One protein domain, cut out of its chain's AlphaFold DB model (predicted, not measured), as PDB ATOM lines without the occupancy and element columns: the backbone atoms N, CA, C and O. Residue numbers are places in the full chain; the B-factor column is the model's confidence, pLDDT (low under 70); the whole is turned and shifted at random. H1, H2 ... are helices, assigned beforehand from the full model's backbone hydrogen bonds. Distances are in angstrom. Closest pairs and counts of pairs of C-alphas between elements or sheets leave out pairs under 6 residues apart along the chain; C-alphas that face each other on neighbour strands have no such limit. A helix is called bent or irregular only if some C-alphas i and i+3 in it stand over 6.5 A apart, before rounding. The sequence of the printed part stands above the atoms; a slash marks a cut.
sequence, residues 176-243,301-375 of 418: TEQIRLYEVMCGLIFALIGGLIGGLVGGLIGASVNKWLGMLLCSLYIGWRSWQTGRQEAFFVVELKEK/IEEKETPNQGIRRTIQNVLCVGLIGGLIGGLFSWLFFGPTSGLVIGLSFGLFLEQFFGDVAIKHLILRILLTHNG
ATOM      1  N   THR A 176     336.461 358.988 305.044       85.12
ATOM      2  CA  THR A 176     336.639 357.724 305.780       85.12
ATOM      3  C   THR A 176     336.013 357.769 307.179       85.12
ATOM      4  O   THR A 176     335.674 356.738 307.754       85.12
ATOM      5  N   GLU A 177     335.879 358.955 307.771       86.56
ATOM      6  CA  GLU A 177     335.199 359.137 309.056       86.56
ATOM      7  C   GLU A 177     333.685 358.992 308.924       86.56
ATOM      8  O   GLU A 177     333.072 358.329 309.754       86.56
ATOM      9  N   GLN A 178     333.090 359.537 307.859       86.50
ATOM     10  CA  GLN A 178     331.664 359.383 307.577       86.50
ATOM     11  C   GLN A 178     331.312 357.934 307.256       86.50
ATOM     12  O   GLN A 178     330.307 357.440 307.757       86.50
ATOM     13  N   ILE A 179     332.153 357.247 306.479       86.69
ATOM     14  CA  ILE A 179     331.978 355.816 306.203       86.69
ATOM     15  C   ILE A 179     332.030 355.033 307.519       86.69
ATOM     16  O   ILE A 179     331.100 354.295 307.825       86.69
ATOM     17  N   ARG A 180     333.036 355.266 308.374       85.81
ATOM     18  CA  ARG A 180     333.106 354.610 309.692       85.81
ATOM     19  C   ARG A 180     331.904 354.933 310.580       85.81
ATOM     20  O   ARG A 180     331.394 354.046 311.258       85.81
ATOM     21  N   LEU A 181     331.435 356.180 310.584       89.12
ATOM     22  CA  LEU A 181     330.246 356.572 311.337       89.12
ATOM     23  C   LEU A 181     328.998 355.849 310.814       89.12
ATOM     24  O   LEU A 181     328.230 355.320 311.612       89.12
ATOM     25  N   TYR A 182     328.828 355.768 309.494       88.62
ATOM     26  CA  TYR A 182     327.760 355.011 308.843       88.62
ATOM     27  C   TYR A 182     327.788 353.531 309.241       88.62
ATOM     28  O   TYR A 182     326.765 352.987 309.664       88.62
ATOM     29  N   GLU A 183     328.958 352.894 309.178       85.06
ATOM     30  CA  GLU A 183     329.154 351.492 309.557       85.06
ATOM     31  C   GLU A 183     328.816 351.248 311.033       85.06
ATOM     32  O   GLU A 183     328.113 350.290 311.360       85.06
ATOM     33  N   VAL A 184     329.277 352.130 311.928       85.62
ATOM     34  CA  VAL A 184     329.001 352.051 313.369       85.62
ATOM     35  C   VAL A 184     327.516 352.262 313.651       85.62
ATOM     36  O   VAL A 184     326.931 351.491 314.408       85.62
ATOM     37  N   MET A 185     326.877 353.261 313.032       88.44
ATOM     38  CA  MET A 185     325.442 353.515 313.197       88.44
ATOM     39  C   MET A 185     324.605 352.327 312.723       88.44
ATOM     40  O   MET A 185     323.707 351.893 313.447       88.44
ATOM     41  N   CYS A 186     324.927 351.765 311.553       85.00
ATOM     42  CA  CYS A 186     324.296 350.542 311.069       85.00
ATOM     43  C   CYS A 186     324.496 349.419 312.091       85.00
ATOM     44  O   CYS A 186     323.520 348.875 312.604       85.00
ATOM     45  N   GLY A 187     325.748 349.111 312.440       82.31
ATOM     46  CA  GLY A 187     326.094 348.027 313.358       82.31
ATOM     47  C   GLY A 187     325.382 348.128 314.707       82.31
ATOM     48  O   GLY A 187     324.846 347.129 315.184       82.31
ATOM     49  N   LEU A 188     325.301 349.325 315.293       84.31
ATOM     50  CA  LEU A 188     324.599 349.566 316.554       84.31
ATOM     51  C   LEU A 188     323.093 349.327 316.438       84.31
ATOM     52  O   LEU A 188     322.522 348.672 317.308       84.31
ATOM     53  N   ILE A 189     322.451 349.814 315.373       85.38
ATOM     54  CA  ILE A 189     321.015 349.596 315.157       85.38
ATOM     55  C   ILE A 189     320.735 348.104 314.940       85.38
ATOM     56  O   ILE A 189     319.834 347.554 315.575       85.38
ATOM     57  N   PHE A 190     321.540 347.423 314.116       80.88
ATOM     58  CA  PHE A 190     321.382 345.985 313.886       80.88
ATOM     59  C   PHE A 190     321.610 345.166 315.165       80.88
ATOM     60  O   PHE A 190     320.826 344.259 315.457       80.88
ATOM     61  N   ALA A 191     322.628 345.515 315.956       79.69
ATOM     62  CA  ALA A 191     322.926 344.865 317.228       79.69
ATOM     63  C   ALA A 191     321.829 345.101 318.276       79.69
ATOM     64  O   ALA A 191     321.461 344.166 318.987       79.69
ATOM     65  N   LEU A 192     321.274 346.315 318.355       83.88
ATOM     66  CA  LEU A 192     320.186 346.644 319.275       83.88
ATOM     67  C   LEU A 192     318.919 345.857 318.933       83.88
ATOM     68  O   LEU A 192     318.341 345.224 319.813       83.88
ATOM     69  N   ILE A 193     318.511 345.850 317.662       82.06
ATOM     70  CA  ILE A 193     317.328 345.107 317.207       82.06
ATOM     71  C   ILE A 193     317.517 343.608 317.469       82.06
ATOM     72  O   ILE A 193     316.663 342.979 318.093       82.06
ATOM     73  N   GLY A 194     318.661 343.042 317.070       74.75
ATOM     74  CA  GLY A 194     318.968 341.629 317.300       74.75
ATOM     75  C   GLY A 194     319.020 341.262 318.786       74.75
ATOM     76  O   GLY A 194     318.482 340.228 319.182       74.75
ATOM     77  N   GLY A 195     319.610 342.121 319.619       76.31
ATOM     78  CA  GLY A 195     319.678 341.938 321.069       76.31
ATOM     79  C   GLY A 195     318.308 342.003 321.745       76.31
ATOM     80  O   GLY A 195     318.020 341.175 322.607       76.31
ATOM     81  N   LEU A 196     317.435 342.926 321.329       81.31
ATOM     82  CA  LEU A 196     316.059 343.016 321.828       81.31
ATOM     83  C   LEU A 196     315.233 341.786 321.435       81.31
ATOM     84  O   LEU A 196     314.547 341.223 322.287       81.31
ATOM     85  N   ILE A 197     315.337 341.329 320.183       77.38
ATOM     86  CA  ILE A 197     314.669 340.105 319.712       77.38
ATOM     87  C   ILE A 197     315.173 338.895 320.505       77.38
ATOM     88  O   ILE A 197     314.375 338.150 321.072       77.38
ATOM     89  N   GLY A 198     316.494 338.717 320.588       69.56
ATOM     90  CA  GLY A 198     317.113 337.610 321.318       69.56
ATOM     91  C   GLY A 198     316.759 337.621 322.804       69.56
ATOM     92  O   GLY A 198     316.482 336.569 323.379       69.56
ATOM     93  N   GLY A 199     316.693 338.810 323.402       70.81
ATOM     94  CA  GLY A 199     316.234 339.007 324.768       70.81
ATOM     95  C   GLY A 199     314.781 338.569 324.957       70.81
ATOM     96  O   GLY A 199     314.505 337.694 325.772       70.81
ATOM     97  N   LEU A 200     313.846 339.113 324.174       74.19
ATOM     98  CA  LEU A 200     312.426 338.749 324.267       74.19
ATOM     99  C   LEU A 200     312.208 337.230 324.174       74.19
ATOM    100  O   LEU A 200     311.479 336.659 324.989       74.19
ATOM    101  N   VAL A 201     312.895 336.566 323.241       69.00
ATOM    102  CA  VAL A 201     312.843 335.105 323.082       69.00
ATOM    103  C   VAL A 201     313.432 334.388 324.302       69.00
ATOM    104  O   VAL A 201     312.784 333.510 324.875       69.00
ATOM    105  N   GLY A 202     314.643 334.760 324.727       65.06
ATOM    106  CA  GLY A 202     315.341 334.114 325.843       65.06
ATOM    107  C   GLY A 202     314.590 334.227 327.171       65.06
ATOM    108  O   GLY A 202     314.586 333.290 327.973       65.06
ATOM    109  N   GLY A 203     313.893 335.339 327.380       66.12
ATOM    110  CA  GLY A 203     313.161 335.595 328.609       66.12
ATOM    111  C   GLY A 203     311.917 334.820 328.852       66.12
ATOM    112  O   GLY A 203     311.685 334.330 329.955       66.12
ATOM    113  N   LEU A 204     311.116 334.716 327.810       62.66
ATOM    114  CA  LEU A 204     309.802 334.114 327.912       62.66
ATOM    115  C   LEU A 204     309.893 332.584 327.818       62.66
ATOM    116  O   LEU A 204     309.007 331.893 328.307       62.66
ATOM    117  N   ILE A 205     311.010 332.050 327.305       60.25
ATOM    118  CA  ILE A 205     311.334 330.610 327.316       60.25
ATOM    119  C   ILE A 205     311.907 330.159 328.684       60.25
ATOM    120  O   ILE A 205     312.203 328.983 328.890       60.25
ATOM    121  N   GLY A 206     312.011 331.058 329.673       55.38
ATOM    122  CA  GLY A 206     312.391 330.697 331.044       55.38
ATOM    123  C   GLY A 206     313.879 330.386 331.203       55.38
ATOM    124  O   GLY A 206     314.277 329.588 332.054       55.38
ATOM    125  N   ALA A 207     314.725 330.995 330.374       54.19
ATOM    126  CA  ALA A 207     316.162 330.870 330.512       54.19
ATOM    127  C   ALA A 207     316.616 331.608 331.791       54.19
ATOM    128  O   ALA A 207     316.264 332.764 332.018       54.19
ATOM    129  N   SER A 208     317.387 330.941 332.658       55.72
ATOM    130  CA  SER A 208     318.003 331.561 333.841       55.72
ATOM    131  C   SER A 208     318.823 332.804 333.451       55.72
ATOM    132  O   SER A 208     319.329 332.872 332.334       55.72
ATOM    133  N   VAL A 209     318.988 333.787 334.350       52.78
ATOM    134  CA  VAL A 209     319.667 335.088 334.088       52.78
ATOM    135  C   VAL A 209     321.038 334.933 333.390       52.78
ATOM    136  O   VAL A 209     321.420 335.755 332.560       52.78
ATOM    137  N   ASN A 210     321.746 333.824 333.622       52.84
ATOM    138  CA  ASN A 210     323.019 333.509 332.956       52.84
ATOM    139  C   ASN A 210     322.879 333.198 331.450       52.84
ATOM    140  O   ASN A 210     323.782 333.494 330.672       52.84
ATOM    141  N   LYS A 211     321.750 332.629 331.015       54.28
ATOM    142  CA  LYS A 211     321.452 332.356 329.598       54.28
ATOM    143  C   LYS A 211     321.049 333.626 328.847       54.28
ATOM    144  O   LYS A 211     321.383 333.758 327.677       54.28
ATOM    145  N   TRP A 212     320.412 334.577 329.528       56.28
ATOM    146  CA  TRP A 212     320.117 335.909 328.994       56.28
ATOM    147  C   TRP A 212     321.367 336.709 328.675       56.28
ATOM    148  O   TRP A 212     321.518 337.203 327.560       56.28
ATOM    149  N   LEU A 213     322.272 336.801 329.653       51.41
ATOM    150  CA  LEU A 213     323.551 337.468 329.465       51.41
ATOM    151  C   LEU A 213     324.338 336.768 328.348       51.41
ATOM    152  O   LEU A 213     324.889 337.440 327.489       51.41
ATOM    153  N   GLY A 214     324.300 335.432 328.287       51.81
ATOM    154  CA  GLY A 214     324.899 334.650 327.205       51.81
ATOM    155  C   GLY A 214     324.311 334.942 325.821       51.81
ATOM    156  O   GLY A 214     325.069 335.161 324.888       51.81
ATOM    157  N   MET A 215     322.985 335.000 325.667       57.84
ATOM    158  CA  MET A 215     322.339 335.288 324.377       57.84
ATOM    159  C   MET A 215     322.552 336.733 323.927       57.84
ATOM    160  O   MET A 215     322.826 336.955 322.752       57.84
ATOM    161  N   LEU A 216     322.494 337.694 324.853       57.91
ATOM    162  CA  LEU A 216     322.768 339.103 324.578       57.91
ATOM    163  C   LEU A 216     324.248 339.321 324.227       57.91
ATOM    164  O   LEU A 216     324.556 339.995 323.247       57.91
ATOM    165  N   LEU A 217     325.175 338.690 324.955       53.12
ATOM    166  CA  LEU A 217     326.601 338.701 324.621       53.12
ATOM    167  C   LEU A 217     326.887 337.957 323.314       53.12
ATOM    168  O   LEU A 217     327.733 338.412 322.558       53.12
ATOM    169  N   CYS A 218     326.175 336.873 322.990       50.44
ATOM    170  CA  CYS A 218     326.280 336.193 321.698       50.44
ATOM    171  C   CYS A 218     325.724 337.045 320.556       50.44
ATOM    172  O   CYS A 218     326.361 337.097 319.516       50.44
ATOM    173  N   SER A 219     324.600 337.749 320.719       56.38
ATOM    174  CA  SER A 219     324.081 338.657 319.687       56.38
ATOM    175  C   SER A 219     324.975 339.882 319.507       56.38
ATOM    176  O   SER A 219     325.199 340.302 318.378       56.38
ATOM    177  N   LEU A 220     325.549 340.414 320.592       57.94
ATOM    178  CA  LEU A 220     326.551 341.479 320.529       57.94
ATOM    179  C   LEU A 220     327.867 340.979 319.919       57.94
ATOM    180  O   LEU A 220     328.466 341.693 319.129       57.94
ATOM    181  N   TYR A 221     328.297 339.752 320.223       53.91
ATOM    182  CA  TYR A 221     329.485 339.121 319.645       53.91
ATOM    183  C   TYR A 221     329.287 338.754 318.178       53.91
ATOM    184  O   TYR A 221     330.214 338.923 317.402       53.91
ATOM    185  N   ILE A 222     328.102 338.282 317.778       51.19
ATOM    186  CA  ILE A 222     327.734 338.034 316.379       51.19
ATOM    187  C   ILE A 222     327.642 339.366 315.642       51.19
ATOM    188  O   ILE A 222     328.213 339.457 314.570       51.19
ATOM    189  N   GLY A 223     327.029 340.398 316.233       55.00
ATOM    190  CA  GLY A 223     326.991 341.762 315.695       55.00
ATOM    191  C   GLY A 223     328.389 342.369 315.528       55.00
ATOM    192  O   GLY A 223     328.716 342.926 314.481       55.00
ATOM    193  N   TRP A 224     329.255 342.182 316.525       55.12
ATOM    194  CA  TRP A 224     330.657 342.596 316.501       55.12
ATOM    195  C   TRP A 224     331.487 341.768 315.517       55.12
ATOM    196  O   TRP A 224     332.280 342.335 314.778       55.12
ATOM    197  N   ARG A 225     331.272 340.450 315.426       46.34
ATOM    198  CA  ARG A 225     331.879 339.573 314.414       46.34
ATOM    199  C   ARG A 225     331.406 339.961 313.025       46.34
ATOM    200  O   ARG A 225     332.251 340.071 312.157       46.34
ATOM    201  N   SER A 226     330.124 340.213 312.782       49.38
ATOM    202  CA  SER A 226     329.631 340.688 311.483       49.38
ATOM    203  C   SER A 226     330.187 342.065 311.135       49.38
ATOM    204  O   SER A 226     330.480 342.307 309.975       49.38
ATOM    205  N   TRP A 227     330.426 342.927 312.129       52.19
ATOM    206  CA  TRP A 227     331.130 344.201 311.957       52.19
ATOM    207  C   TRP A 227     332.625 344.003 311.641       52.19
ATOM    208  O   TRP A 227     333.152 344.612 310.718       52.19
ATOM    209  N   GLN A 228     333.306 343.079 312.325       47.00
ATOM    210  CA  GLN A 228     334.738 342.801 312.157       47.00
ATOM    211  C   GLN A 228     335.044 341.983 310.886       47.00
ATOM    212  O   GLN A 228     336.085 342.158 310.260       47.00
ATOM    213  N   THR A 229     334.108 341.125 310.474       46.88
ATOM    214  CA  THR A 229     334.092 340.429 309.174       46.88
ATOM    215  C   THR A 229     333.515 341.339 308.071       46.88
ATOM    216  O   THR A 229     333.671 341.056 306.888       46.88
ATOM    217  N   GLY A 230     332.904 342.465 308.463       45.31
ATOM    218  CA  GLY A 230     332.227 343.478 307.648       45.31
ATOM    219  C   GLY A 230     333.147 344.438 306.898       45.31
ATOM    220  O   GLY A 230     332.669 345.399 306.316       45.31
ATOM    221  N   ARG A 231     334.447 344.137 306.796       49.59
ATOM    222  CA  ARG A 231     335.274 344.693 305.709       49.59
ATOM    223  C   ARG A 231     334.857 344.192 304.317       49.59
ATOM    224  O   ARG A 231     335.488 344.561 303.334       49.59
ATOM    225  N   GLN A 232     333.832 343.344 304.212       52.47
ATOM    226  CA  GLN A 232     333.199 343.047 302.935       52.47
ATOM    227  C   GLN A 232     332.173 344.132 302.603       52.47
ATOM    228  O   GLN A 232     331.077 344.156 303.164       52.47
ATOM    229  N   GLU A 233     332.541 345.000 301.660       56.78
ATOM    230  CA  GLU A 233     331.727 346.090 301.098       56.78
ATOM    231  C   GLU A 233     330.284 345.657 300.777       56.78
ATOM    232  O   GLU A 233     329.352 346.437 300.959       56.78
ATOM    233  N   ALA A 234     330.083 344.382 300.419       58.34
ATOM    234  CA  ALA A 234     328.791 343.763 300.129       58.34
ATOM    235  C   ALA A 234     327.720 343.953 301.220       58.34
ATOM    236  O   ALA A 234     326.545 344.085 300.889       58.34
ATOM    237  N   PHE A 235     328.079 344.001 302.513       60.81
ATOM    238  CA  PHE A 235     327.069 344.225 303.557       60.81
ATOM    239  C   PHE A 235     326.502 345.645 303.516       60.81
ATOM    240  O   PHE A 235     325.353 345.845 303.897       60.81
ATOM    241  N   PHE A 236     327.278 346.634 303.080       60.28
ATOM    242  CA  PHE A 236     326.875 348.039 303.112       60.28
ATOM    243  C   PHE A 236     326.236 348.518 301.811       60.28
ATOM    244  O   PHE A 236     325.595 349.573 301.819       60.28
ATOM    245  N   VAL A 237     326.346 347.725 300.740       69.19
ATOM    246  CA  VAL A 237     325.615 347.938 299.488       69.19
ATOM    247  C   VAL A 237     324.108 347.937 299.763       69.19
ATOM    248  O   VAL A 237     323.566 347.109 300.509       69.19
ATOM    249  N   VAL A 238     323.432 348.923 299.184       69.12
ATOM    250  CA  VAL A 238     321.981 349.069 299.224       69.12
ATOM    251  C   VAL A 238     321.414 348.318 298.021       69.12
ATOM    252  O   VAL A 238     321.371 348.849 296.915       69.12
ATOM    253  N   GLU A 239     320.986 347.075 298.242       74.12
ATOM    254  CA  GLU A 239     320.296 346.259 297.237       74.12
ATOM    255  C   GLU A 239     318.780 346.349 297.433       74.12
ATOM    256  O   GLU A 239     318.248 345.929 298.458       74.12
ATOM    257  N   LEU A 240     318.065 346.909 296.457       71.69
ATOM    258  CA  LEU A 240     316.619 347.122 296.551       71.69
ATOM    259  C   LEU A 240     315.840 345.798 296.447       71.69
ATOM    260  O   LEU A 240     316.055 345.000 295.532       71.69
ATOM    261  N   LYS A 241     314.882 345.579 297.363       74.31
ATOM    262  CA  LYS A 241     314.147 344.307 297.514       74.31
ATOM    263  C   LYS A 241     312.664 344.421 297.136       74.31
ATOM    264  O   LYS A 241     311.756 344.345 297.966       74.31
ATOM    265  N   GLU A 242     312.394 344.639 295.855       72.94
ATOM    266  CA  GLU A 242     311.150 345.303 295.437       72.94
ATOM    267  C   GLU A 242     310.087 344.408 294.814       72.94
ATOM    268  O   GLU A 242     308.893 344.691 294.951       72.94
ATOM    269  N   LYS A 243     310.490 343.341 294.125       78.12
ATOM    270  CA  LYS A 243     309.563 342.369 293.554       78.12
ATOM    271  C   LYS A 243     309.822 341.017 294.193       78.12
ATOM    272  O   LYS A 243     310.860 340.398 293.976       78.12
ATOM    273  N   ILE A 301     312.788 346.000 290.557       70.00
ATOM    274  CA  ILE A 301     311.913 346.596 289.554       70.00
ATOM    275  C   ILE A 301     312.799 347.473 288.678       70.00
ATOM    276  O   ILE A 301     313.336 348.475 289.140       70.00
ATOM    277  N   GLU A 302     312.932 347.104 287.413       66.75
ATOM    278  CA  GLU A 302     313.802 347.817 286.481       66.75
ATOM    279  C   GLU A 302     313.268 349.202 286.082       66.75
ATOM    280  O   GLU A 302     314.043 350.086 285.730       66.75
ATOM    281  N   GLU A 303     311.951 349.410 286.148       70.88
ATOM    282  CA  GLU A 303     311.307 350.667 285.762       70.88
ATOM    283  C   GLU A 303     310.647 351.351 286.959       70.88
ATOM    284  O   GLU A 303     309.712 350.837 287.578       70.88
ATOM    285  N   LYS A 304     311.148 352.542 287.292       80.00
ATOM    286  CA  LYS A 304     310.600 353.389 288.354       80.00
ATOM    287  C   LYS A 304     309.745 354.480 287.739       80.00
ATOM    288  O   LYS A 304     310.234 355.281 286.946       80.00
ATOM    289  N   GLU A 305     308.497 354.566 288.167       81.81
ATOM    290  CA  GLU A 305     307.565 355.617 287.752       81.81
ATOM    291  C   GLU A 305     307.668 356.844 288.664       81.81
ATOM    292  O   GLU A 305     307.463 357.979 288.234       81.81
ATOM    293  N   THR A 306     307.990 356.626 289.943       85.06
ATOM    294  CA  THR A 306     308.026 357.682 290.960       85.06
ATOM    295  C   THR A 306     309.297 357.622 291.818       85.06
ATOM    296  O   THR A 306     309.817 356.537 292.078       85.06
ATOM    297  N   PRO A 307     309.819 358.771 292.290       87.75
ATOM    298  CA  PRO A 307     310.970 358.810 293.184       87.75
ATOM    299  C   PRO A 307     310.704 358.044 294.483       87.75
ATOM    300  O   PRO A 307     309.657 358.221 295.112       87.75
ATOM    301  N   ASN A 308     311.686 357.266 294.941       87.81
ATOM    302  CA  ASN A 308     311.617 356.428 296.150       87.81
ATOM    303  C   ASN A 308     310.588 355.284 296.086       87.81
ATOM    304  O   ASN A 308     310.216 354.729 297.129       87.81
ATOM    305  N   GLN A 309     310.089 354.945 294.894       86.44
ATOM    306  CA  GLN A 309     309.161 353.835 294.697       86.44
ATOM    307  C   GLN A 309     309.740 352.518 295.206       86.44
ATOM    308  O   GLN A 309     309.042 351.760 295.879       86.44
ATOM    309  N   GLY A 310     311.006 352.268 294.914       84.88
ATOM    310  CA  GLY A 310     311.758 351.107 295.323       84.88
ATOM    311  C   GLY A 310     311.884 350.933 296.823       84.88
ATOM    312  O   GLY A 310     311.569 349.872 297.363       84.88
ATOM    313  N   ILE A 311     312.235 352.004 297.535       85.75
ATOM    314  CA  ILE A 311     312.296 351.971 299.005       85.75
ATOM    315  C   ILE A 311     310.911 351.741 299.598       85.75
ATOM    316  O   ILE A 311     310.751 350.904 300.487       85.75
ATOM    317  N   ARG A 312     309.884 352.428 299.085       87.25
ATOM    318  CA  ARG A 312     308.506 352.238 299.554       87.25
ATOM    319  C   ARG A 312     308.031 350.802 299.327       87.25
ATOM    320  O   ARG A 312     307.439 350.218 300.231       87.25
ATOM    321  N   ARG A 313     308.296 350.232 298.147       85.75
ATOM    322  CA  ARG A 313     307.960 348.840 297.806       85.75
ATOM    323  C   ARG A 313     308.724 347.853 298.675       85.75
ATOM    324  O   ARG A 313     308.113 346.925 299.186       85.75
ATOM    325  N   THR A 314     310.010 348.097 298.907       84.50
ATOM    326  CA  THR A 314     310.834 347.292 299.814       84.50
ATOM    327  C   THR A 314     310.221 347.275 301.212       84.50
ATOM    328  O   THR A 314     309.915 346.205 301.718       84.50
ATOM    329  N   ILE A 315     309.911 348.435 301.800       86.06
ATOM    330  CA  ILE A 315     309.274 348.511 303.126       86.06
ATOM    331  C   ILE A 315     307.933 347.761 303.149       86.06
ATOM    332  O   ILE A 315     307.678 346.982 304.063       86.06
ATOM    333  N   GLN A 316     307.082 347.953 302.138       87.44
ATOM    334  CA  GLN A 316     305.787 347.265 302.048       87.44
ATOM    335  C   GLN A 316     305.937 345.740 301.966       87.44
ATOM    336  O   GLN A 316     305.210 345.015 302.642       87.44
ATOM    337  N   ASN A 317     306.887 345.254 301.168       84.00
ATOM    338  CA  ASN A 317     307.175 343.832 301.020       84.00
ATOM    339  C   ASN A 317     307.718 343.231 302.314       84.00
ATOM    340  O   ASN A 317     307.274 342.164 302.723       84.00
ATOM    341  N   VAL A 318     308.646 343.931 302.963       84.38
ATOM    342  CA  VAL A 318     309.260 343.521 304.227       84.38
ATOM    343  C   VAL A 318     308.206 343.393 305.317       84.38
ATOM    344  O   VAL A 318     308.142 342.355 305.967       84.38
ATOM    345  N   LEU A 319     307.330 344.391 305.457       86.56
ATOM    346  CA  LEU A 319     306.214 344.349 306.404       86.56
ATOM    347  C   LEU A 319     305.242 343.208 306.082       86.56
ATOM    348  O   LEU A 319     304.784 342.510 306.978       86.56
ATOM    349  N   CYS A 320     304.938 342.978 304.802       86.88
ATOM    350  CA  CYS A 320     304.057 341.886 304.388       86.88
ATOM    351  C   CYS A 320     304.658 340.511 304.731       86.88
ATOM    352  O   CYS A 320     303.993 339.678 305.346       86.88
ATOM    353  N   VAL A 321     305.931 340.289 304.392       82.50
ATOM    354  CA  VAL A 321     306.663 339.046 304.687       82.50
ATOM    355  C   VAL A 321     306.831 338.851 306.195       82.50
ATOM    356  O   VAL A 321     306.615 337.745 306.684       82.50
ATOM    357  N   GLY A 322     307.157 339.914 306.932       84.69
ATOM    358  CA  GLY A 322     307.276 339.916 308.389       84.69
ATOM    359  C   GLY A 322     305.968 339.551 309.084       84.69
ATOM    360  O   GLY A 322     305.947 338.641 309.910       84.69
ATOM    361  N   LEU A 323     304.856 340.184 308.696       88.00
ATOM    362  CA  LEU A 323     303.533 339.900 309.255       88.00
ATOM    363  C   LEU A 323     303.056 338.485 308.924       88.00
ATOM    364  O   LEU A 323     302.630 337.762 309.820       88.00
ATOM    365  N   ILE A 324     303.139 338.063 307.658       87.19
ATOM    366  CA  ILE A 324     302.709 336.718 307.247       87.19
ATOM    367  C   ILE A 324     303.592 335.659 307.912       87.19
ATOM    368  O   ILE A 324     303.081 334.712 308.506       87.19
ATOM    369  N   GLY A 325     304.913 335.834 307.857       81.69
ATOM    370  CA  GLY A 325     305.874 334.925 308.474       81.69
ATOM    371  C   GLY A 325     305.704 334.849 309.988       81.69
ATOM    372  O   GLY A 325     305.689 333.753 310.544       81.69
ATOM    373  N   GLY A 326     305.502 335.989 310.651       86.62
ATOM    374  CA  GLY A 326     305.263 336.075 312.088       86.62
ATOM    375  C   GLY A 326     303.936 335.448 312.517       86.62
ATOM    376  O   GLY A 326     303.905 334.706 313.496       86.62
ATOM    377  N   LEU A 327     302.850 335.655 311.765       88.31
ATOM    378  CA  LEU A 327     301.560 335.007 312.026       88.31
ATOM    379  C   LEU A 327     301.645 333.491 311.849       88.31
ATOM    380  O   LEU A 327     301.182 332.753 312.715       88.31
ATOM    381  N   ILE A 328     302.263 333.014 310.764       86.31
ATOM    382  CA  ILE A 328     302.419 331.575 310.520       86.31
ATOM    383  C   ILE A 328     303.320 330.954 311.588       86.31
ATOM    384  O   ILE A 328     302.941 329.962 312.205       86.31
ATOM    385  N   GLY A 329     304.481 331.556 311.855       82.19
ATOM    386  CA  GLY A 329     305.411 331.096 312.886       82.19
ATOM    387  C   GLY A 329     304.803 331.135 314.290       82.19
ATOM    388  O   GLY A 329     305.043 330.229 315.091       82.19
ATOM    389  N   GLY A 330     303.970 332.137 314.581       86.81
ATOM    390  CA  GLY A 330     303.280 332.285 315.857       86.81
ATOM    391  C   GLY A 330     302.142 331.289 316.047       86.81
ATOM    392  O   GLY A 330     302.074 330.648 317.092       86.81
ATOM    393  N   LEU A 331     301.297 331.086 315.030       87.75
ATOM    394  CA  LEU A 331     300.264 330.043 315.026       87.75
ATOM    395  C   LEU A 331     300.890 328.651 315.135       87.75
ATOM    396  O   LEU A 331     300.433 327.821 315.918       87.75
ATOM    397  N   PHE A 332     301.972 328.415 314.392       84.44
ATOM    398  CA  PHE A 332     302.730 327.177 314.477       84.44
ATOM    399  C   PHE A 332     303.273 326.979 315.896       84.44
ATOM    400  O   PHE A 332     303.027 325.949 316.503       84.44
ATOM    401  N   SER A 333     303.907 327.985 316.491       81.94
ATOM    402  CA  SER A 333     304.434 327.897 317.861       81.94
ATOM    403  C   SER A 333     303.343 327.763 318.927       81.94
ATOM    404  O   SER A 333     303.535 327.061 319.923       81.94
ATOM    405  N   TRP A 334     302.179 328.375 318.706       87.75
ATOM    406  CA  TRP A 334     301.015 328.264 319.582       87.75
ATOM    407  C   TRP A 334     300.550 326.814 319.723       87.75
ATOM    408  O   TRP A 334     300.324 326.354 320.844       87.75
ATOM    409  N   LEU A 335     300.472 326.077 318.611       86.69
ATOM    410  CA  LEU A 335     300.006 324.688 318.593       86.69
ATOM    411  C   LEU A 335     300.877 323.747 319.441       86.69
ATOM    412  O   LEU A 335     300.369 322.769 319.982       86.69
ATOM    413  N   PHE A 336     302.175 324.037 319.575       81.19
ATOM    414  CA  PHE A 336     303.126 323.167 320.280       81.19
ATOM    415  C   PHE A 336     303.392 323.587 321.724       81.19
ATOM    416  O   PHE A 336     303.630 322.728 322.577       81.19
ATOM    417  N   PHE A 337     303.382 324.892 322.001       80.69
ATOM    418  CA  PHE A 337     303.870 325.446 323.269       80.69
ATOM    419  C   PHE A 337     302.848 326.316 324.004       80.69
ATOM    420  O   PHE A 337     303.115 326.771 325.113       80.69
ATOM    421  N   GLY A 338     301.664 326.520 323.426       85.19
ATOM    422  CA  GLY A 338     300.612 327.337 324.015       85.19
ATOM    423  C   GLY A 338     300.665 328.811 323.589       85.19
ATOM    424  O   GLY A 338     301.584 329.252 322.892       85.19
ATOM    425  N   PRO A 339     299.617 329.582 323.932       85.81
ATOM    426  CA  PRO A 339     299.329 330.879 323.309       85.81
ATOM    427  C   PRO A 339     300.373 331.947 323.627       85.81
ATOM    428  O   PRO A 339     300.706 332.759 322.767       85.81
ATOM    429  N   THR A 340     300.938 331.919 324.833       83.06
ATOM    430  CA  THR A 340     302.004 332.837 325.249       83.06
ATOM    431  C   THR A 340     303.257 332.644 324.398       83.06
ATOM    432  O   THR A 340     303.766 333.606 323.831       83.06
ATOM    433  N   SER A 341     303.717 331.403 324.229       78.00
ATOM    434  CA  SER A 341     304.865 331.074 323.377       78.00
ATOM    435  C   SER A 341     304.595 331.349 321.898       78.00
ATOM    436  O   SER A 341     305.488 331.824 321.200       78.00
ATOM    437  N   GLY A 342     303.365 331.114 321.434       83.81
ATOM    438  CA  GLY A 342     302.925 331.448 320.080       83.81
ATOM    439  C   GLY A 342     303.077 332.929 319.747       83.81
ATOM    440  O   GLY A 342     303.716 333.279 318.759       83.81
ATOM    441  N   LEU A 343     302.551 333.807 320.606       85.00
ATOM    442  CA  LEU A 343     302.659 335.255 320.416       85.00
ATOM    443  C   LEU A 343     304.115 335.727 320.418       85.00
ATOM    444  O   LEU A 343     304.510 336.500 319.551       85.00
ATOM    445  N   VAL A 344     304.919 335.244 321.364       80.31
ATOM    446  CA  VAL A 344     306.319 335.665 321.498       80.31
ATOM    447  C   VAL A 344     307.142 335.225 320.299       80.31
ATOM    448  O   VAL A 344     307.781 336.056 319.664       80.31
ATOM    449  N   ILE A 345     307.105 333.933 319.960       76.75
ATOM    450  CA  ILE A 345     307.904 333.400 318.856       76.75
ATOM    451  C   ILE A 345     307.423 333.990 317.529       76.75
ATOM    452  O   ILE A 345     308.254 334.346 316.702       76.75
ATOM    453  N   GLY A 346     306.112 334.168 317.344       82.81
ATOM    454  CA  GLY A 346     305.557 334.815 316.157       82.81
ATOM    455  C   GLY A 346     306.020 336.260 315.986       82.81
ATOM    456  O   GLY A 346     306.507 336.622 314.917       82.81
ATOM    457  N   LEU A 347     305.943 337.075 317.045       83.88
ATOM    458  CA  LEU A 347     306.413 338.465 317.016       83.88
ATOM    459  C   LEU A 347     307.927 338.546 316.797       83.88
ATOM    460  O   LEU A 347     308.387 339.305 315.950       83.88
ATOM    461  N   SER A 348     308.708 337.740 317.517       79.62
ATOM    462  CA  SER A 348     310.163 337.709 317.369       79.62
ATOM    463  C   SER A 348     310.597 337.240 315.983       79.62
ATOM    464  O   SER A 348     311.537 337.798 315.423       79.62
ATOM    465  N   PHE A 349     309.910 336.249 315.411       74.50
ATOM    466  CA  PHE A 349     310.193 335.748 314.069       74.50
ATOM    467  C   PHE A 349     309.796 336.758 312.987       74.50
ATOM    468  O   PHE A 349     310.567 336.974 312.056       74.50
ATOM    469  N   GLY A 350     308.654 337.436 313.140       79.94
ATOM    470  CA  GLY A 350     308.254 338.533 312.256       79.94
ATOM    471  C   GLY A 350     309.284 339.665 312.249       79.94
ATOM    472  O   GLY A 350     309.802 340.006 311.189       79.94
ATOM    473  N   LEU A 351     309.678 340.155 313.430       79.31
ATOM    474  CA  LEU A 351     310.710 341.193 313.580       79.31
ATOM    475  C   LEU A 351     312.078 340.754 313.038       79.31
ATOM    476  O   LEU A 351     312.824 341.555 312.479       79.31
ATOM    477  N   PHE A 352     312.421 339.473 313.187       74.50
ATOM    478  CA  PHE A 352     313.651 338.919 312.630       74.50
ATOM    479  C   PHE A 352     313.633 338.929 311.098       74.50
ATOM    480  O   PHE A 352     314.594 339.377 310.480       74.50
ATOM    481  N   LEU A 353     312.540 338.481 310.472       69.94
ATOM    482  CA  LEU A 353     312.397 338.545 309.017       69.94
ATOM    483  C   LEU A 353     312.413 339.995 308.523       69.94
ATOM    484  O   LEU A 353     313.073 340.294 307.528       69.94
ATOM    485  N   GLU A 354     311.759 340.907 309.243       75.31
ATOM    486  CA  GLU A 354     311.804 342.337 308.936       75.31
ATOM    487  C   GLU A 354     313.226 342.888 308.971       75.31
ATOM    488  O   GLU A 354     313.601 343.656 308.094       75.31
ATOM    489  N   GLN A 355     314.054 342.446 309.914       73.56
ATOM    490  CA  GLN A 355     315.455 342.847 309.979       73.56
ATOM    491  C   GLN A 355     316.283 342.317 308.802       73.56
ATOM    492  O   GLN A 355     317.138 343.023 308.269       73.56
ATOM    493  N   PHE A 356     316.032 341.075 308.385       66.06
ATOM    494  CA  PHE A 356     316.745 340.437 307.274       66.06
ATOM    495  C   PHE A 356     316.383 341.032 305.912       66.06
ATOM    496  O   PHE A 356     317.227 341.120 305.016       66.06
ATOM    497  N   PHE A 357     315.126 341.435 305.730       66.38
ATOM    498  CA  PHE A 357     314.655 341.988 304.465       66.38
ATOM    499  C   PHE A 357     314.605 343.528 304.458       66.38
ATOM    500  O   PHE A 357     314.631 344.123 303.385       66.38
ATOM    501  N   GLY A 358     314.548 344.184 305.618       71.69
ATOM    502  CA  GLY A 358     314.372 345.633 305.789       71.69
ATOM    503  C   GLY A 358     315.649 346.429 306.041       71.69
ATOM    504  O   GLY A 358     315.585 347.647 306.223       71.69
ATOM    505  N   ASP A 359     316.807 345.774 306.013       78.75
ATOM    506  CA  ASP A 359     318.124 346.393 306.167       78.75
ATOM    507  C   ASP A 359     318.347 347.577 305.211       78.75
ATOM    508  O   ASP A 359     318.906 348.600 305.604       78.75
ATOM    509  N   VAL A 360     317.826 347.472 303.985       83.56
ATOM    510  CA  VAL A 360     317.848 348.503 302.934       83.56
ATOM    511  C   VAL A 360     317.295 349.841 303.426       83.56
ATOM    512  O   VAL A 360     317.900 350.886 303.196       83.56
ATOM    513  N   ALA A 361     316.157 349.832 304.127       85.38
ATOM    514  CA  ALA A 361     315.498 351.057 304.574       85.38
ATOM    515  C   ALA A 361     316.289 351.751 305.690       85.38
ATOM    516  O   ALA A 361     316.408 352.976 305.693       85.38
ATOM    517  N   ILE A 362     316.862 350.966 306.610       85.94
ATOM    518  CA  ILE A 362     317.705 351.469 307.703       85.94
ATOM    519  C   ILE A 362     318.982 352.085 307.127       85.94
ATOM    520  O   ILE A 362     319.292 353.239 307.423       85.94
ATOM    521  N   LYS A 363     319.678 351.347 306.255       87.94
ATOM    522  CA  LYS A 363     320.877 351.812 305.543       87.94
ATOM    523  C   LYS A 363     320.607 353.116 304.794       87.94
ATOM    524  O   LYS A 363     321.309 354.102 305.000       87.94
ATOM    525  N   HIS A 364     319.535 353.164 303.999       90.00
ATOM    526  CA  HIS A 364     319.181 354.359 303.228       90.00
ATOM    527  C   HIS A 364     318.852 355.559 304.121       90.00
ATOM    528  O   HIS A 364     319.277 356.679 303.840       90.00
ATOM    529  N   LEU A 365     318.139 355.339 305.230       91.44
ATOM    530  CA  LEU A 365     317.813 356.399 306.181       91.44
ATOM    531  C   LEU A 365     319.070 356.978 306.843       91.44
ATOM    532  O   LEU A 365     319.218 358.198 306.884       91.44
ATOM    533  N   ILE A 366     319.977 356.126 307.331       91.69
ATOM    534  CA  ILE A 366     321.243 356.566 307.937       91.69
ATOM    535  C   ILE A 366     322.066 357.338 306.905       91.69
ATOM    536  O   ILE A 366     322.558 358.425 307.207       91.69
ATOM    537  N   LEU A 367     322.159 356.824 305.674       92.75
ATOM    538  CA  LEU A 367     322.877 357.485 304.588       92.75
ATOM    539  C   LEU A 367     322.312 358.885 304.311       92.75
ATOM    540  O   LEU A 367     323.071 359.850 304.254       92.75
ATOM    541  N   ARG A 368     320.984 359.035 304.224       92.81
ATOM    542  CA  ARG A 368     320.345 360.352 304.061       92.81
ATOM    543  C   ARG A 368     320.609 361.290 305.226       92.81
ATOM    544  O   ARG A 368     320.835 362.475 304.992       92.81
ATOM    545  N   ILE A 369     320.558 360.790 306.462       93.69
ATOM    546  CA  ILE A 369     320.850 361.590 307.657       93.69
ATOM    547  C   ILE A 369     322.274 362.135 307.570       93.69
ATOM    548  O   ILE A 369     322.464 363.339 307.721       93.69
ATOM    549  N   LEU A 370     323.252 361.282 307.260       93.75
ATOM    550  CA  LEU A 370     324.652 361.687 307.144       93.75
ATOM    551  C   LEU A 370     324.870 362.669 305.988       93.75
ATOM    552  O   LEU A 370     325.455 363.729 306.195       93.75
ATOM    553  N   LEU A 371     324.335 362.380 304.798       93.50
ATOM    554  CA  LEU A 371     324.445 363.274 303.639       93.50
ATOM    555  C   LEU A 371     323.770 364.633 303.875       93.50
ATOM    556  O   LEU A 371     324.259 365.653 303.392       93.50
ATOM    557  N   THR A 372     322.660 364.666 304.619       93.31
ATOM    558  CA  THR A 372     321.969 365.919 304.957       93.31
ATOM    559  C   THR A 372     322.729 366.699 306.025       93.31
ATOM    560  O   THR A 372     322.879 367.913 305.911       93.31
ATOM    561  N   HIS A 373     323.232 366.015 307.054       91.38
ATOM    562  CA  HIS A 373     324.007 366.633 308.128       91.38
ATOM    563  C   HIS A 373     325.298 367.275 307.602       91.38
ATOM    564  O   HIS A 373     325.686 368.344 308.060       91.38
ATOM    565  N   ASN A 374     325.921 366.663 306.595       88.19
ATOM    566  CA  ASN A 374     327.128 367.189 305.955       88.19
ATOM    567  C   ASN A 374     326.848 368.296 304.929       88.19
ATOM    568  O   ASN A 374     327.775 368.760 304.276       88.19
ATOM    569  N   GLY A 375     325.586 368.690 304.738       89.12
ATOM    570  CA  GLY A 375     325.216 369.715 303.766       89.12
ATOM    571  C   GLY A 375     325.330 369.276 302.304       89.12
ATOM    572  O   GLY A 375     325.119 370.100 301.430       89.12
TER     573      GLY A 375
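Overview. This is residues 176 to 243 and 301 to 375 of the 418 residues of an uncharacterized protein of Leptolyngbyaceae cyanobacterium CCMR0082 (UniProt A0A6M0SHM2). Two long helical hairpins, H1 with H2 and H3 with H4a, stand side by side, with H1 and H4a as the inner pair and both tight turns at the same end. At the other end H4 bends and its last arm, H4b, packs on the first part of H1, while residues 229 to 243 run across from H2 toward H3. The printed part has 143 residues with four named helices, H1 to H4 in order, and no named strand; the class is all helix. It is only just compact, close to loose, with a radius of gyration of the C-alphas of 17.4 A and spans of 50 by 36 by 24 A.

Along the chain. Find C-alpha 176 at (336.639, 357.724, 305.780); from there H1 runs 42.0 A to residue 204. H2 takes residues 209 to 228, 27.7 A. Past the cut, H3 covers residues 309 to 337, 40.6 A. H4, residues 339 to 373, was assigned as one helix by its hydrogen bonds but is bent: C-alphas 357 and 360 are 7.4 A apart. Its arms are H4a, residues 339 to 357, 26.7 A, and H4b, residues 360 to 373, 19.8 A, ending at (324.007, 366.633, 308.128).

Arrangement. Look first at the hairpin of H1 and H2, which touch at a shallow tilt of 26 degrees, opposite ways; their closest C-alphas, Ala 191 and Gly 223, are 5.3 A apart. H1 touches H4a, closest at the C-alphas of Ile 197 and Ser 348, 5.6 A, with a shallow tilt of 16 degrees, opposite ways. With residues 178 to 186 alone H1 touches H4b at a steep tilt of 41 degrees, closest at C-alphas 186 and 363, 6.6 A. In the hairpin of H3 and H4a the C-alphas of Gly 330 and Gly 346 come closest, 3.4 A. H1 and H3 are apart. Every O i to N i+4 pair is within hydrogen-bond range in H1, H2, H4a and H4b; in H3, 24 of 25 are.

Size, cuts and confidence. The two farthest C-alphas, Phe 336 and Gly 375, are 54.1 A apart. Residues 244 to 300 are not printed, and C-alphas 243 and 301 are 6.3 A apart across the cut. Residues 303 to 308 stand free. The mean pLDDT of the printed part is 75.6; look for values under 70 at residues 198, 201 to 238, 302, 353 and 356 to 357.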